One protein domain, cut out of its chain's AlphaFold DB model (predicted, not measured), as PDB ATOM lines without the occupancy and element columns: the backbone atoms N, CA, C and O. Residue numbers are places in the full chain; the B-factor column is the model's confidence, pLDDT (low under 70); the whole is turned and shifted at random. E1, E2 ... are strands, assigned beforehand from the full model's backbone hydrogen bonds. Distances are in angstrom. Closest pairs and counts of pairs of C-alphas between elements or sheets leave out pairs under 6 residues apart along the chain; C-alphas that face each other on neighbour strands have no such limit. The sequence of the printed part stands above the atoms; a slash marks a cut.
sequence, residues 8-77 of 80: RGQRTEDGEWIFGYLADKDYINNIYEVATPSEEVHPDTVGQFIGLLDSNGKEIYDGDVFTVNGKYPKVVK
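Overview. This is residues 8 to 77 of the 80 residues of the protein "YopX domain-containing protein" of Bacteroidales bacterium (UniProt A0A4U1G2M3). Three small antiparallel sheets follow one another along an elongated body: a strongly twisted, curled sheet of four strands E1 to E4 makes one end, the hairpin E5 and E6 the middle, and the hairpin E7 and E8 the other end. The E1 end of the first sheet adjoins E5, while E7 and E8 are set off from the other strands. The printed part has 70 residues, with no named helix and eight named strands in the order E1 to E8; the first sheet runs E1, E2, E3, E4, and the class is all strand. It is only just compact, close to loose, with a radius of gyration of the C-alphas of 13.2 A and spans of 41 by 21 by 20 A.

Along the chain. E1, residues 8 to 10, spans 7.2 A and begins at C-alpha 8 (3.849, 9.862, 4.302). E2, residues 17 to 24, spans 16.4 A and bends by 88 degrees at residue 21. E3 is residues 27 to 30, 9.2 A, and E4 residues 38 to 40, 6.7 A. E5, residues 47 to 53, spans 14.3 A from C-alpha 47 (7.654, 13.410, 6.152). E6 is residues 59 to 61, 6.5 A, and E7 residues 65 to 68, 10.3 A. E8, residues 71 to 75, spans 12.7 A and ends at C-alpha 75 (7.911, 21.430, 14.789).

Arrangement. E1 to E4 form a meander, each strand the antiparallel neighbour of the one before, with edge strands E1 and E4. The pairing along E2 is staggered: residues 17 to 19 pair with E1 and residues 20 to 24 with E3. In the hairpin E1 and E2, N 18 and O 9 are 2.9 A apart, within hydrogen-bond range. In the hairpin E2 and E3, N 23 and O 27 are 2.9 A apart. In the hairpin E3 and E4, N 28 and O 39 are 2.9 A apart. From edge to edge the strands' lines turn by 135 degrees. The closest C-alphas of E1 and E5, those of Arg 8 and Gly 47, are 5.5 A apart. E2 and E5 are near each other, with 7 pairs of C-alphas within 10 A. In the hairpin E5 and E6, N 60 and O 52 are 2.9 A apart. In the hairpin E7 and E8, N 66 and O 74 are 3.0 A apart. E6 and E7 are apart, and so are E5 and E8.

Size, cuts and confidence. The two C-alphas farthest apart, those of Ala 35 and Lys 71, are 42.5 A apart. The printed part has no cut and no long link. Its mean pLDDT is 93.4, and no printed residue is under 70.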
ATOM      1  N   ARG A   8       5.195   9.434   4.671       97.75
ATOM      2  CA  ARG A   8       3.849   9.862   4.302       97.75
ATOM      3  C   ARG A   8       3.910  11.086   3.398       97.75
ATOM      4  O   ARG A   8       4.907  11.801   3.438       97.75
ATOM      5  N   GLY A   9       2.831  11.347   2.675       97.88
ATOM      6  CA  GLY A   9       2.619  12.556   1.881       97.88
ATOM      7  C   GLY A   9       1.138  12.704   1.541       97.88
ATOM      8  O   GLY A   9       0.398  11.723   1.599       97.88
ATOM      9  N   GLN A  10       0.695  13.922   1.240       98.00
ATOM     10  CA  GLN A  10      -0.648  14.178   0.722       98.00
ATOM     11  C   GLN A  10      -0.642  13.974  -0.788       98.00
ATOM     12  O   GLN A  10       0.098  14.667  -1.489       98.00
ATOM     13  N   ARG A  11      -1.448  13.027  -1.272       97.50
ATOM     14  CA  ARG A  11      -1.613  12.725  -2.695       97.50
ATOM     15  C   ARG A  11      -2.113  13.964  -3.436       97.50
ATOM     16  O   ARG A  11      -3.005  14.658  -2.955       97.50
ATOM     17  N   THR A  12      -1.542  14.244  -4.605       98.06
ATOM     18  CA  THR A  12      -1.883  15.448  -5.386       98.06
ATOM     19  C   THR A  12      -3.304  15.432  -5.956       98.06
ATOM     20  O   THR A  12      -3.858  16.496  -6.228       98.06
ATOM     21  N   GLU A  13      -3.897  14.248  -6.136       95.88
ATOM     22  CA  GLU A  13      -5.226  14.065  -6.733       95.88
ATOM     23  C   GLU A  13      -6.376  14.470  -5.796       95.88
ATOM     24  O   GLU A  13      -7.282  15.197  -6.205       95.88
ATOM     25  N   ASP A  14      -6.345  14.008  -4.546       96.94
ATOM     26  CA  ASP A  14      -7.468  14.090  -3.598       96.94
ATOM     27  C   ASP A  14      -7.079  14.687  -2.231       96.94
ATOM     28  O   ASP A  14      -7.949  14.968  -1.402       96.94
ATOM     29  N   GLY A  15      -5.787  14.932  -1.994       97.00
ATOM     30  CA  GLY A  15      -5.265  15.411  -0.716       97.00
ATOM     31  C   GLY A  15      -5.249  14.353   0.393       97.00
ATOM     32  O   GLY A  15      -4.985  14.700   1.550       97.00
ATOM     33  N   GLU A  16      -5.526  13.080   0.087       96.81
ATOM     34  CA  GLU A  16      -5.465  12.005   1.071       96.81
ATOM     35  C   GLU A  16      -4.023  11.744   1.513       96.81
ATOM     36  O   GLU A  16      -3.067  11.818   0.740       96.81
ATOM     37  N   TRP A  17      -3.853  11.430   2.799       96.88
ATOM     38  CA  TRP A  17      -2.560  10.996   3.309       96.88
ATOM     39  C   TRP A  17      -2.305   9.554   2.898       96.88
ATOM     40  O   TRP A  17      -2.994   8.643   3.358       96.88
ATOM     41  N   ILE A  18      -1.252   9.349   2.118       96.75
ATOM     42  CA  ILE A  18      -0.754   8.024   1.768       96.75
ATOM     43  C   ILE A  18       0.540   7.735   2.513       96.75
ATOM     44  O   ILE A  18       1.259   8.644   2.934       96.75
ATOM     45  N   PHE A  19       0.836   6.450   2.688       97.00
ATOM     46  CA  PHE A  19       1.975   5.992   3.469       97.00
ATOM     47  C   PHE A  19       2.727   4.904   2.721       97.00
ATOM     48  O   PHE A  19       2.124   4.043   2.083       97.00
ATOM     49  N   GLY A  20       4.048   4.894   2.857       96.12
ATOM     50  CA  GLY A  20       4.860   3.851   2.255       96.12
ATOM     51  C   GLY A  20       6.333   4.193   2.174       96.12
ATOM     52  O   GLY A  20       6.895   4.766   3.109       96.12
ATOM     53  N   TYR A  21       6.967   3.811   1.072       95.88
ATOM     54  CA  TYR A  21       8.390   4.059   0.841       95.88
ATOM     55  C   TYR A  21       8.576   5.229  -0.119       95.88
ATOM     56  O   TYR A  21       7.860   5.329  -1.112       95.88
ATOM     57  N   LEU A  22       9.544   6.102   0.166       96.12
ATOM     58  CA  LEU A  22       9.875   7.215  -0.717       96.12
ATOM     59  C   LEU A  22      10.483   6.671  -2.017       96.12
ATOM     60  O   LEU A  22      11.501   5.979  -1.972       96.12
ATOM     61  N   ALA A  23       9.842   6.964  -3.143       95.44
ATOM     62  CA  ALA A  23      10.307   6.588  -4.476       95.44
ATOM     63  C   ALA A  23      11.102   7.728  -5.134       95.44
ATOM     64  O   ALA A  23      12.120   7.474  -5.773       95.44
ATOM     65  N   ASP A  24      10.667   8.973  -4.916       96.06
ATOM     66  CA  ASP A  24      11.346  10.220  -5.293       96.06
ATOM     67  C   ASP A  24      10.889  11.348  -4.340       96.06
ATOM     68  O   ASP A  24      10.078  11.110  -3.446       96.06
ATOM     69  N   LYS A  25      11.382  12.581  -4.507       95.19
ATOM     70  CA  LYS A  25      11.074  13.756  -3.667       95.19
ATOM     71  C   LYS A  25       9.575  14.047  -3.498       95.19
ATOM     72  O   LYS A  25       9.192  14.672  -2.517       95.19
ATOM     73  N   ASP A  26       8.764  13.636  -4.464       97.00
ATOM     74  CA  ASP A  26       7.321  13.853  -4.578       97.00
ATOM     75  C   ASP A  26       6.573  12.571  -4.972       97.00
ATOM     76  O   ASP A  26       5.437  12.644  -5.419       97.00
ATOM     77  N   TYR A  27       7.172  11.390  -4.770       97.69
ATOM     78  CA  TYR A  27       6.513  10.110  -5.042       97.69
ATOM     79  C   TYR A  27       6.645   9.127  -3.881       97.69
ATOM     80  O   TYR A  27       7.741   8.891  -3.362       97.69
ATOM     81  N   ILE A  28       5.530   8.492  -3.513       97.88
ATOM     82  CA  ILE A  28       5.472   7.444  -2.487       97.88
ATOM     83  C   ILE A  28       4.928   6.154  -3.095       97.88
ATOM     84  O   ILE A  28       3.870   6.148  -3.712       97.88
ATOM     85  N   ASN A  29       5.629   5.044  -2.864       96.31
ATOM     86  CA  ASN A  29       5.121   3.704  -3.146       96.31
ATOM     87  C   ASN A  29       4.151   3.302  -2.036       96.31
ATOM     88  O   ASN A  29       4.596   2.941  -0.940       96.31
ATOM     89  N   ASN A  30       2.851   3.388  -2.305       94.00
ATOM     90  CA  ASN A  30       1.810   3.164  -1.307       94.00
ATOM     91  C   ASN A  30       1.738   1.689  -0.894       94.00
ATOM     92  O   ASN A  30       1.443   0.811  -1.703       94.00
ATOM     93  N   ILE A  31       2.002   1.403   0.382       90.62
ATOM     94  CA  ILE A  31       2.062   0.021   0.890       90.62
ATOM     95  C   ILE A  31       0.682  -0.601   1.133       90.62
ATOM     96  O   ILE A  31       0.601  -1.794   1.427       90.62
ATOM     97  N   TYR A  32      -0.392   0.186   1.044       88.44
ATOM     98  CA  TYR A  32      -1.762  -0.292   1.226       88.44
ATOM     99  C   TYR A  32      -2.445  -0.683  -0.091       88.44
ATOM    100  O   TYR A  32      -3.549  -1.225  -0.064       88.44
ATOM    101  N   GLU A  33      -1.784  -0.473  -1.229       87.81
ATOM    102  CA  GLU A  33      -2.300  -0.827  -2.548       87.81
ATOM    103  C   GLU A  33      -1.595  -2.053  -3.141       87.81
ATOM    104  O   GLU A  33      -0.388  -2.243  -3.006       87.81
ATOM    105  N   VAL A  34      -2.362  -2.900  -3.840       78.62
ATOM    106  CA  VAL A  34      -1.922  -4.226  -4.318       78.62
ATOM    107  C   VAL A  34      -0.710  -4.152  -5.251       78.62
ATOM    108  O   VAL A  34       0.152  -5.025  -5.206       78.62
ATOM    109  N   ALA A  35      -0.644  -3.125  -6.099       80.38
ATOM    110  CA  ALA A  35       0.448  -2.942  -7.054       80.38
ATOM    111  C   ALA A  35       1.585  -2.052  -6.521       80.38
ATOM    112  O   ALA A  35       2.542  -1.809  -7.254       80.38
ATOM    113  N   THR A  36       1.473  -1.550  -5.283       78.06
ATOM    114  CA  THR A  36       2.359  -0.522  -4.710       78.06
ATOM    115  C   THR A  36       2.704   0.584  -5.717       78.06
ATOM    116  O   THR A  36       3.888   0.786  -6.006       78.06
ATOM    117  N   PRO A  37       1.701   1.238  -6.337       84.31
ATOM    118  CA  PRO A  37       1.978   2.271  -7.319       84.31
ATOM    119  C   PRO A  37       2.788   3.395  -6.669       84.31
ATOM    120  O   PRO A  37       2.606   3.720  -5.493       84.31
ATOM    121  N   SER A  38       3.704   3.972  -7.446       93.38
ATOM    122  CA  SER A  38       4.306   5.253  -7.100       93.38
ATOM    123  C   SER A  38       3.256   6.326  -7.331       93.38
ATOM    124  O   SER A  38       2.857   6.580  -8.466       93.38
ATOM    125  N   GLU A  39       2.806   6.938  -6.253       95.50
ATOM    126  CA  GLU A  39       1.788   7.974  -6.285       95.50
ATOM    127  C   GLU A  39       2.419   9.333  -6.018       95.50
ATOM    128  O   GLU A  39       3.275   9.464  -5.138       95.50
ATOM    129  N   GLU A  40       2.004  10.331  -6.793       97.81
ATOM    130  CA  GLU A  40       2.499  11.696  -6.662       97.81
ATOM    131  C   GLU A  40       1.910  12.356  -5.411       97.81
ATOM    132  O   GLU A  40       0.705  12.294  -5.150       97.81
ATOM    133  N   VAL A  41       2.768  13.012  -4.638       98.44
ATOM    134  CA  VAL A  41       2.416  13.725  -3.412       98.44
ATOM    135  C   VAL A  41       2.961  15.143  -3.437       98.44
ATOM    136  O   VAL A  41       3.966  15.440  -4.078       98.44
ATOM    137  N   HIS A  42       2.334  16.034  -2.678       98.25
ATOM    138  CA  HIS A  42       2.873  17.369  -2.466       98.25
ATOM    139  C   HIS A  42       4.221  17.285  -1.720       98.25
ATOM    140  O   HIS A  42       4.255  16.787  -0.588       98.25
ATOM    141  N   PRO A  43       5.342  17.757  -2.304       97.06
ATOM    142  CA  PRO A  43       6.683  17.542  -1.750       97.06
ATOM    143  C   PRO A  43       6.895  18.189  -0.373       97.06
ATOM    144  O   PRO A  43       7.695  17.709   0.421       97.06
ATOM    145  N   ASP A  44       6.172  19.265  -0.062       96.56
ATOM    146  CA  ASP A  44       6.196  19.952   1.235       96.56
ATOM    147  C   ASP A  44       5.438  19.204   2.345       96.56
ATOM    148  O   ASP A  44       5.568  19.541   3.522       96.56
ATOM    149  N   THR A  45       4.683  18.166   1.985       97.19
ATOM    150  CA  THR A  45       3.969  17.291   2.926       97.19
ATOM    151  C   THR A  45       4.717  15.989   3.210       97.19
ATOM    152  O   THR A  45       4.307  15.226   4.090       97.19
ATOM    153  N   VAL A  46       5.812  15.732   2.483       97.69
ATOM    154  CA  VAL A  46       6.624  14.529   2.652       97.69
ATOM    155  C   VAL A  46       7.324  14.563   4.004       97.69
ATOM    156  O   VAL A  46       8.128  15.447   4.287       97.69
ATOM    157  N   GLY A  47       7.041  13.563   4.835       96.94
ATOM    158  CA  GLY A  47       7.654  13.410   6.152       96.94
ATOM    159  C   GLY A  47       8.046  11.963   6.412       96.94
ATOM    160  O   GLY A  47       7.310  11.039   6.058       96.94
ATOM    161  N   GLN A  48       9.199  11.751   7.048       96.88
ATOM    162  CA  GLN A  48       9.626  10.425   7.491       96.88
ATOM    163  C   GLN A  48       9.105  10.133   8.900       96.88
ATOM    164  O   GLN A  48       9.170  10.990   9.779       96.88
ATOM    165  N   PHE A  49       8.635   8.910   9.138       96.31
ATOM    166  CA  PHE A  49       8.289   8.445  10.477       96.31
ATOM    167  C   PHE A  49       9.518   8.488  11.398       96.31
ATOM    168  O   PHE A  49      10.562   7.916  11.075       96.31
ATOM    169  N   ILE A  50       9.392   9.133  12.562       94.50
ATOM    170  CA  ILE A  50      10.525   9.316  13.489       94.50
ATOM    171  C   ILE A  50      10.695   8.163  14.488       94.50
ATOM    172  O   ILE A  50      11.584   8.210  15.334       94.50
ATOM    173  N   GLY A  51       9.834   7.140  14.435       93.56
ATOM    174  CA  GLY A  51       9.855   6.026  15.387       93.56
ATOM    175  C   GLY A  51       9.094   6.283  16.694       93.56
ATOM    176  O   GLY A  51       9.200   5.473  17.611       93.56
ATOM    177  N   LEU A  52       8.342   7.385  16.798       93.19
ATOM    178  CA  LEU A  52       7.586   7.758  17.999       93.19
ATOM    179  C   LEU A  52       6.088   7.858  17.714       93.19
ATOM    180  O   LEU A  52       5.675   8.301  16.644       93.19
ATOM    181  N   LEU A  53       5.286   7.482  18.708       94.00
ATOM    182  CA  LEU A  53       3.840   7.675  18.711       94.00
ATOM    183  C   LEU A  53       3.476   8.818  19.666       94.00
ATOM    184  O   LEU A  53       4.148   9.018  20.681       94.00
ATOM    185  N   ASP A  54       2.413   9.552  19.354       91.31
ATOM    186  CA  ASP A  54       1.821  10.524  20.269       91.31
ATOM    187  C   ASP A  54       1.048   9.833  21.411       91.31
ATOM    188  O   ASP A  54       0.957   8.605  21.496       91.31
ATOM    189  N   SER A  55       0.455  10.627  22.307       91.00
ATOM    190  CA  SER A  55      -0.323  10.112  23.442       91.00
ATOM    191  C   SER A  55      -1.583   9.329  23.049       91.00
ATOM    192  O   SER A  55      -2.168   8.673  23.904       91.00
ATOM    193  N   ASN A  56      -2.011   9.407  21.788       92.56
ATOM    194  CA  ASN A  56      -3.156   8.688  21.233       92.56
ATOM    195  C   ASN A  56      -2.724   7.480  20.383       92.56
ATOM    196  O   ASN A  56      -3.570   6.841  19.759       92.56
ATOM    197  N   GLY A  57      -1.424   7.170  20.329       94.44
ATOM    198  CA  GLY A  57      -0.885   6.093  19.502       94.44
ATOM    199  C   GLY A  57      -0.736   6.453  18.020       94.44
ATOM    200  O   GLY A  57      -0.489   5.562  17.212       94.44
ATOM    201  N   LYS A  58      -0.872   7.730  17.641       94.81
ATOM    202  CA  LYS A  58      -0.666   8.184  16.262       94.81
ATOM    203  C   LYS A  58       0.825   8.342  15.980       94.81
ATOM    204  O   LYS A  58       1.547   8.960  16.756       94.81
ATOM    205  N   GLU A  59       1.283   7.805  14.856       95.94
ATOM    206  CA  GLU A  59       2.661   7.974  14.385       95.94
ATOM    207  C   GLU A  59       3.016   9.452  14.175       95.94
ATOM    208  O   GLU A  59       2.248  10.209  13.576       95.94
ATOM    209  N   ILE A  60       4.203   9.837  14.644       95.75
ATOM    210  CA  ILE A  60       4.763  11.177  14.484       95.75
ATOM    211  C   ILE A  60       5.757  11.163  13.322       95.75
ATOM    212  O   ILE A  60       6.650  10.313  13.249       95.75
ATOM    213  N   TYR A  61       5.615  12.123  12.424       96.75
ATOM    214  CA  TYR A  61       6.455  12.274  11.245       96.75
ATOM    215  C   TYR A  61       7.273  13.560  11.319       96.75
ATOM    216  O   TYR A  61       6.927  14.506  12.026       96.75
ATOM    217  N   ASP A  62       8.375  13.595  10.578       96.12
ATOM    218  CA  ASP A  62       9.113  14.829  10.337       96.12
ATOM    219  C   ASP A  62       8.177  15.919   9.791       96.12
ATOM    220  O   ASP A  62       7.298  15.642   8.972       96.12
ATOM    221  N   GLY A  63       8.326  17.141  10.299       94.81
ATOM    222  CA  GLY A  63       7.447  18.267   9.985       94.81
ATOM    223  C   GLY A  63       6.146  18.344  10.795       94.81
ATOM    224  O   GLY A  63       5.483  19.380  10.740       94.81
ATOM    225  N   ASP A  64       5.776  17.326  11.587       95.38
ATOM    226  CA  ASP A  64       4.590  17.417  12.451       95.38
ATOM    227  C   ASP A  64       4.709  18.556  13.469       95.38
ATOM    228  O   ASP A  64       5.779  18.837  14.010       95.38
ATOM    229  N   VAL A  65       3.578  19.189  13.781       93.62
ATOM    230  CA  VAL A  65       3.491  20.200  14.837       93.62
ATOM    231  C   VAL A  65       2.767  19.611  16.034       93.62
ATOM    232  O   VAL A  65       1.631  19.159  15.921       93.62
ATOM    233  N   PHE A  66       3.401  19.668  17.200       89.00
ATOM    234  CA  PHE A  66       2.781  19.268  18.458       89.00
ATOM    235  C   PHE A  66       2.826  20.402  19.477       89.00
ATOM    236  O   PHE A  66       3.646  21.319  19.406       89.00
ATOM    237  N   THR A  67       1.931  20.325  20.454       89.44
ATOM    238  CA  THR A  67       1.907  21.226  21.608       89.44
ATOM    239  C   THR A  67       2.138  20.430  22.877       89.44
ATOM    240  O   THR A  67       1.551  19.363  23.051       89.44
ATOM    241  N   VAL A  68       2.923  20.971  23.803       81.69
ATOM    242  CA  VAL A  68       3.081  20.390  25.137       81.69
ATOM    243  C   VAL A  68       1.991  20.975  26.031       81.69
ATOM    244  O   VAL A  68       1.972  22.180  26.284       81.69
ATOM    245  N   ASN A  69       1.058  20.136  26.493       82.31
ATOM    246  CA  ASN A  69      -0.092  20.542  27.316       82.31
ATOM    247  C   ASN A  69      -0.952  21.650  26.668       82.31
ATOM    248  O   ASN A  69      -1.363  22.598  27.339       82.31
ATOM    249  N   GLY A  70      -1.166  21.574  25.350       82.69
ATOM    250  CA  GLY A  70      -1.926  22.578  24.593       82.69
ATOM    251  C   GLY A  70      -1.218  23.930  24.433       82.69
ATOM    252  O   GLY A  70      -1.839  24.903  24.015       82.69
ATOM    253  N   LYS A  71       0.072  24.024  24.783       85.19
ATOM    254  CA  LYS A  71       0.881  25.246  24.693       85.19
ATOM    255  C   LYS A  71       2.157  25.001  23.883       85.19
ATOM    256  O   LYS A  71       2.604  23.867  23.742       85.19
ATOM    257  N   TYR A  72       2.754  26.089  23.393       85.69
ATOM    258  CA  TYR A  72       4.060  26.118  22.716       85.69
ATOM    259  C   TYR A  72       4.156  25.159  21.517       85.69
ATOM    260  O   TYR A  72       4.715  24.072  21.665       85.69
ATOM    261  N   PRO A  73       3.644  25.540  20.332       90.12
ATOM    262  CA  PRO A  73       3.801  24.713  19.142       90.12
ATOM    263  C   PRO A  73       5.290  24.474  18.854       90.12
ATOM    264  O   PRO A  73       6.102  25.406  18.866       90.12
ATOM    265  N   LYS A  74       5.647  23.212  18.626       90.50
ATOM    266  CA  LYS A  74       6.982  22.764  18.232       90.50
ATOM    267  C   LYS A  74       6.864  21.950  16.954       90.50
ATOM    268  O   LYS A  74       5.986  21.100  16.855       90.50
ATOM    269  N   VAL A  75       7.760  22.222  16.011       92.81
ATOM    270  CA  VAL A  75       7.911  21.430  14.789       92.81
ATOM    271  C   VAL A  75       8.855  20.274  15.095       92.81
ATOM    272  O   VAL A  75       9.932  20.478  15.663       92.81
ATOM    273  N   VAL A  76       8.442  19.067  14.740       92.75
ATOM    274  CA  VAL A  76       9.283  17.878  14.742       92.75
ATOM    275  C   VAL A  76      10.293  18.025  13.619       92.75
ATOM    276  O   VAL A  76       9.917  18.267  12.476       92.75
ATOM    277  N   LYS A  77      11.571  17.875  13.958       91.50
ATOM    278  CA  LYS A  77      12.651  17.840  12.981       91.50
ATOM    279  C   LYS A  77      13.428  16.547  13.138       91.50
ATOM    280  O   LYS A  77      14.034  16.322  14.187       91.50
TER     281      LYS A  77